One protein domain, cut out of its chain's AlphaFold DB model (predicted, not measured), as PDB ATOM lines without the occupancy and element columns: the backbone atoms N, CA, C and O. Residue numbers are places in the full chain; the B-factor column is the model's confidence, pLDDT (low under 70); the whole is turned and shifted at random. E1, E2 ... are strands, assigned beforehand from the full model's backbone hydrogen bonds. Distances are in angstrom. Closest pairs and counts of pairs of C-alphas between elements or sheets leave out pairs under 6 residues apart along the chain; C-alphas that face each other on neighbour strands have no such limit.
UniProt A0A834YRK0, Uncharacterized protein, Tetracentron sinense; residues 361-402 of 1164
ATOM      1  N   TRP A 361      52.962 -36.920 -38.160       97.88
ATOM      2  CA  TRP A 361      52.273 -37.985 -38.885       97.88
ATOM      3  C   TRP A 361      51.568 -38.890 -37.867       97.88
ATOM      4  O   TRP A 361      52.156 -39.830 -37.331       97.88
ATOM      5  N   TRP A 362      50.301 -38.602 -37.572       98.12
ATOM      6  CA  TRP A 362      49.495 -39.410 -36.653       98.12
ATOM      7  C   TRP A 362      49.167 -40.806 -37.231       98.12
ATOM      8  O   TRP A 362      48.803 -40.916 -38.408       98.12
ATOM      9  N   PRO A 363      49.221 -41.885 -36.424       96.62
ATOM     10  CA  PRO A 363      48.791 -43.217 -36.853       96.62
ATOM     11  C   PRO A 363      47.274 -43.258 -37.106       96.62
ATOM     12  O   PRO A 363      46.519 -42.477 -36.525       96.62
ATOM     13  N   PHE A 364      46.824 -44.157 -37.993       94.00
ATOM     14  CA  PHE A 364      45.406 -44.373 -38.357       94.00
ATOM     15  C   PHE A 364      44.607 -43.110 -38.761       94.00
ATOM     16  O   PHE A 364      43.379 -43.129 -38.808       94.00
ATOM     17  N   THR A 365      45.291 -42.016 -39.106       96.25
ATOM     18  CA  THR A 365      44.686 -40.688 -39.267       96.25
ATOM     19  C   THR A 365      44.778 -40.192 -40.708       96.25
ATOM     20  O   THR A 365      45.863 -40.069 -41.283       96.25
ATOM     21  N   GLN A 366      43.635 -39.839 -41.303       96.56
ATOM     22  CA  GLN A 366      43.585 -39.189 -42.614       96.56
ATOM     23  C   GLN A 366      43.751 -37.673 -42.452       96.56
ATOM     24  O   GLN A 366      42.775 -36.950 -42.275       96.56
ATOM     25  N   HIS A 367      44.991 -37.193 -42.542       96.19
ATOM     26  CA  HIS A 367      45.375 -35.806 -42.245       96.19
ATOM     27  C   HIS A 367      44.599 -34.767 -43.069       96.19
ATOM     28  O   HIS A 367      44.251 -33.711 -42.555       96.19
ATOM     29  N   LYS A 368      44.211 -35.086 -44.314       96.50
ATOM     30  CA  LYS A 368      43.385 -34.192 -45.149       96.50
ATOM     31  C   LYS A 368      41.975 -33.931 -44.577       96.50
ATOM     32  O   LYS A 368      41.297 -33.012 -45.028       96.50
ATOM     33  N   LEU A 369      41.522 -34.748 -43.626       96.75
ATOM     34  CA  LEU A 369      40.233 -34.629 -42.940       96.75
ATOM     35  C   LEU A 369      40.374 -34.144 -41.484       96.75
ATOM     36  O   LEU A 369      39.372 -34.102 -40.775       96.75
ATOM     37  N   VAL A 370      41.584 -33.772 -41.047       96.12
ATOM     38  CA  VAL A 370      41.853 -33.202 -39.719       96.12
ATOM     39  C   VAL A 370      42.131 -31.703 -39.864       96.12
ATOM     40  O   VAL A 370      43.264 -31.325 -40.158       96.12
ATOM     41  N   PRO A 371      41.115 -30.835 -39.715       94.19
ATOM     42  CA  PRO A 371      41.335 -29.402 -39.580       94.19
ATOM     43  C   PRO A 371      41.860 -29.067 -38.169       94.19
ATOM     44  O   PRO A 371      41.796 -29.893 -37.256       94.19
ATOM     45  N   GLU A 372      42.392 -27.860 -37.989       91.50
ATOM     46  CA  GLU A 372      43.103 -27.459 -36.766       91.50
ATOM     47  C   GLU A 372      42.198 -27.480 -35.517       91.50
ATOM     48  O   GLU A 372      42.619 -27.895 -34.438       91.50
ATOM     49  N   GLU A 373      40.924 -27.117 -35.670       90.75
ATOM     50  CA  GLU A 373      39.976 -26.902 -34.571       90.75
ATOM     51  C   GLU A 373      39.502 -28.200 -33.889       90.75
ATOM     52  O   GLU A 373      38.853 -28.139 -32.844       90.75
ATOM     53  N   ILE A 374      39.816 -29.377 -34.453       91.25
ATOM     54  CA  ILE A 374      39.531 -30.682 -33.824       91.25
ATOM     55  C   ILE A 374      40.758 -31.319 -33.154       91.25
ATOM     56  O   ILE A 374      40.653 -32.420 -32.612       91.25
ATOM     57  N   VAL A 375      41.925 -30.663 -33.185       95.44
ATOM     58  CA  VAL A 375      43.158 -31.189 -32.581       95.44
ATOM     59  C   VAL A 375      43.137 -30.959 -31.066       95.44
ATOM     60  O   VAL A 375      43.441 -29.877 -30.568       95.44
ATOM     61  N   THR A 376      42.778 -31.999 -30.312       95.81
ATOM     62  CA  THR A 376      42.677 -31.959 -28.843       95.81
ATOM     63  C   THR A 376      44.025 -31.664 -28.170       95.81
ATOM     64  O   THR A 376      44.920 -32.509 -28.152       95.81
ATOM     65  N   VAL A 377      44.150 -30.492 -27.538       97.00
ATOM     66  CA  VAL A 377      45.340 -30.095 -26.765       97.00
ATOM     67  C   VAL A 377      45.263 -30.656 -25.346       97.00
ATOM     68  O   VAL A 377      44.610 -30.092 -24.470       97.00
ATOM     69  N   ILE A 378      45.940 -31.776 -25.104       97.31
ATOM     70  CA  ILE A 378      46.067 -32.380 -23.770       97.31
ATOM     71  C   ILE A 378      47.269 -31.736 -23.055       97.31
ATOM     72  O   ILE A 378      48.405 -31.917 -23.487       97.31
ATOM     73  N   ASP A 379      47.028 -30.997 -21.966       96.88
ATOM     74  CA  ASP A 379      48.084 -30.456 -21.086       96.88
ATOM     75  C   ASP A 379      48.688 -31.572 -20.219       96.88
ATOM     76  O   ASP A 379      49.902 -31.651 -20.044       96.88
ATOM     77  N   SER A 380      47.836 -32.444 -19.673       97.25
ATOM     78  CA  SER A 380      48.237 -33.534 -18.779       97.25
ATOM     79  C   SER A 380      47.106 -34.556 -18.577       97.25
ATOM     80  O   SER A 380      46.025 -34.431 -19.154       97.25
ATOM     81  N   ARG A 381      47.335 -35.583 -17.747       96.00
ATOM     82  CA  ARG A 381      46.275 -36.450 -17.197       96.00
ATOM     83  C   ARG A 381      46.413 -36.629 -15.686       96.00
ATOM     84  O   ARG A 381      47.526 -36.505 -15.155       96.00
ATOM     85  N   CYS A 382      45.306 -36.930 -15.016       95.44
ATOM     86  CA  CYS A 382      45.225 -37.285 -13.601       95.44
ATOM     87  C   CYS A 382      44.227 -38.446 -13.445       95.44
ATOM     88  O   CYS A 382      43.021 -38.246 -13.602       95.44
ATOM     89  N   GLY A 383      44.735 -39.657 -13.201       92.50
ATOM     90  CA  GLY A 383      43.950 -40.892 -13.250       92.50
ATOM     91  C   GLY A 383      43.293 -41.088 -14.618       92.50
ATOM     92  O   GLY A 383      43.939 -41.005 -15.669       92.50
ATOM     93  N   GLU A 384      41.981 -41.285 -14.608       92.12
ATOM     94  CA  GLU A 384      41.125 -41.522 -15.769       92.12
ATOM     95  C   GLU A 384      40.853 -40.261 -16.611       92.12
ATOM     96  O   GLU A 384      40.370 -40.378 -17.736       92.12
ATOM     97  N   ASN A 385      41.168 -39.061 -16.105       94.62
ATOM     98  CA  ASN A 385      40.823 -37.796 -16.754       94.62
ATOM     99  C   ASN A 385      42.028 -37.118 -17.420       94.62
ATOM    100  O   ASN A 385      43.067 -36.894 -16.793       94.62
ATOM    101  N   PHE A 386      41.862 -36.706 -18.676       96.50
ATOM    102  CA  PHE A 386      42.716 -35.715 -19.327       96.50
ATOM    103  C   PHE A 386      42.399 -34.312 -18.805       96.50
ATOM    104  O   PHE A 386      41.232 -33.966 -18.642       96.50
ATOM    105  N   ALA A 387      43.421 -33.478 -18.644       95.31
ATOM    106  CA  ALA A 387      43.292 -32.030 -18.559       95.31
ATOM    107  C   ALA A 387      43.464 -31.462 -19.976       95.31
ATOM    108  O   ALA A 387      44.561 -31.509 -20.540       95.31
ATOM    109  N   VAL A 388      42.374 -30.982 -20.579       95.19
ATOM    110  CA  VAL A 388      42.356 -30.543 -21.982       95.19
ATOM    111  C   VAL A 388      42.174 -29.039 -22.062       95.19
ATOM    112  O   VAL A 388      41.193 -28.508 -21.542       95.19
ATOM    113  N   HIS A 389      43.087 -28.374 -22.764       94.31
ATOM    114  CA  HIS A 389      42.964 -26.965 -23.099       94.31
ATOM    115  C   HIS A 389      41.910 -26.755 -24.197       94.31
ATOM    116  O   HIS A 389      41.900 -27.468 -25.205       94.31
ATOM    117  N   LYS A 390      41.029 -25.770 -24.008       87.88
ATOM    118  CA  LYS A 390      40.027 -25.340 -24.987       87.88
ATOM    119  C   LYS A 390      39.982 -23.820 -25.062       87.88
ATOM    120  O   LYS A 390      39.925 -23.145 -24.040       87.88
ATOM    121  N   VAL A 391      39.892 -23.322 -26.291       77.62
ATOM    122  CA  VAL A 391      39.476 -21.953 -26.592       77.62
ATOM    123  C   VAL A 391      38.010 -22.026 -27.021       77.62
ATOM    124  O   VAL A 391      37.684 -22.705 -27.996       77.62
ATOM    125  N   LYS A 392      37.118 -21.394 -26.255       66.94
ATOM    126  CA  LYS A 392      35.713 -21.168 -26.636       66.94
ATOM    127  C   LYS A 392      35.459 -19.658 -26.634       66.94
ATOM    128  O   LYS A 392      36.041 -18.948 -27.443       66.94
ATOM    129  N   ASP A 393      34.638 -19.191 -25.700       59.84
ATOM    130  CA  ASP A 393      34.391 -17.783 -25.402       59.84
ATOM    131  C   ASP A 393      35.473 -17.214 -24.455       59.84
ATOM    132  O   ASP A 393      35.687 -16.011 -24.411       59.84
ATOM    133  N   TYR A 394      36.173 -18.097 -23.733       70.31
ATOM    134  CA  TYR A 394      37.338 -17.831 -22.884       70.31
ATOM    135  C   TYR A 394      38.316 -19.021 -22.940       70.31
ATOM    136  O   TYR A 394      37.958 -20.115 -23.400       70.31
ATOM    137  N   GLU A 395      39.557 -18.800 -22.504       82.94
ATOM    138  CA  GLU A 395      40.604 -19.825 -22.405       82.94
ATOM    139  C   GLU A 395      40.424 -20.658 -21.131       82.94
ATOM    140  O   GLU A 395      40.268 -20.114 -20.037       82.94
ATOM    141  N   LEU A 396      40.445 -21.988 -21.247       89.75
ATOM    142  CA  LEU A 396      40.244 -22.873 -20.097       89.75
ATOM    143  C   LEU A 396      40.939 -24.228 -20.248       89.75
ATOM    144  O   LEU A 396      41.109 -24.750 -21.351       89.75
ATOM    145  N   ILE A 397      41.267 -24.845 -19.114       91.56
ATOM    146  CA  ILE A 397      41.536 -26.283 -19.006       91.56
ATOM    147  C   ILE A 397      40.327 -26.947 -18.342       91.56
ATOM    148  O   ILE A 397      39.912 -26.542 -17.260       91.56
ATOM    149  N   THR A 398      39.774 -27.979 -18.976       91.50
ATOM    150  CA  THR A 398      38.626 -28.755 -18.470       91.50
ATOM    151  C   THR A 398      38.960 -30.243 -18.438       91.50
ATOM    152  O   THR A 398      39.667 -30.753 -19.322       91.50
ATOM    153  N   GLN A 399      38.477 -30.948 -17.415       91.44
ATOM    154  CA  GLN A 399      38.657 -32.392 -17.308       91.44
ATOM    155  C   GLN A 399      37.770 -33.159 -18.297       91.44
ATOM    156  O   GLN A 399      36.574 -32.908 -18.426       91.44
ATOM    157  N   GLN A 400      38.359 -34.137 -18.986       91.56
ATOM    158  CA  GLN A 400      37.651 -35.053 -19.883       91.56
ATOM    159  C   GLN A 400      38.033 -36.500 -19.590       91.56
ATOM    160  O   GLN A 400      39.209 -36.861 -19.637       91.56
ATOM    161  N   PHE A 401      37.027 -37.332 -19.331       93.38
ATOM    162  CA  PHE A 401      37.203 -38.754 -19.066       93.38
ATOM    163  C   PHE A 401      37.713 -39.496 -20.311       93.38
ATOM    164  O   PHE A 401      37.128 -39.395 -21.393       93.38
ATOM    165  N   ASP A 402      38.783 -40.273 -20.154       92.44
ATOM    166  CA  ASP A 402      39.428 -41.044 -21.218       92.44
ATOM    167  C   ASP A 402      38.622 -42.312 -21.564       92.44
ATOM    168  O   ASP A 402      39.004 -43.443 -21.256       92.44
TER     169      ASP A 402
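Overview. This is residues 361 to 402 of the 1164 residues of an uncharacterized protein of Tetracentron sinense (UniProt A0A834YRK0). A long irregular tail, of which residues 361 to 372 stick out free, leads into a small twisted sheet of three strands that fold back and forth as two hairpins, E1 with E2 and E2 with E3. The tail, residues 361 to 376, leads into the beginning of the sheet's first strand, E1, at Val 377, and the printed part has no named helix. The printed part has 42 residues, with three named strands in the order E1, E2, E3 both along the chain and across the antiparallel sheet. The class is all strand, though under half of the residues, 20 of 42, are in named elements. The whole is loose, with a radius of gyration of the C-alphas of 12.2 A, and its outline is flat, spanning 29 by 27 by 13 A.

Along the chain. The printed part begins at Trp 361, with its C-alpha at (52.273, -37.985, -38.885). Residues 361 to 376 hold no named element. E1 is residues 377 to 382, 15.0 A from first to last C-alpha, and begins with C-alpha 377 at (45.340, -30.095, -26.765). E2 is residues 385 to 391, 18.7 A long. E3 is residues 395 to 401, 19.5 A long, and ends with C-alpha 401 at (37.203, -38.754, -19.066).

Arrangement. E1, E2 and E3 form a meander, each strand the antiparallel neighbour of the one before. E1 and E2 are a hairpin with a tight link of 2 residues, and their directions stand at 152 degrees. The C-alphas of Arg 381 and Phe 386 face each other at 4.2 A. N 379 and O 387 are within hydrogen-bond range at 2.9 A, and so are N 387 and O 380 at 2.8 A. E2 and E3 are a hairpin with a tight link of 3 residues, and their directions stand at 150 degrees. The C-alphas of His 389 and Ile 397 face each other at 4.4 A. N 386 and O 400 are within hydrogen-bond range at 2.8 A, and so are N 398 and O 388 at 3.0 A. E2 is the inner strand, and E1 and E3 are edge strands. The sheet is only just strongly twisted, its C-alphas lying up to 4.4 A off its best plane.

Size, cuts and confidence. The two C-alphas farthest apart are those of Lys 368 and Gly 383, at 32.6 A. Residues 361 to 372 stand free, and the body without them, 30 residues, spans 27 by 16 by 13 A. The printed part has no cut, and neither link between strands is long. The mean pLDDT of the printed part is 91.7, and residues 392 to 393, between E2 and E3, are under 70.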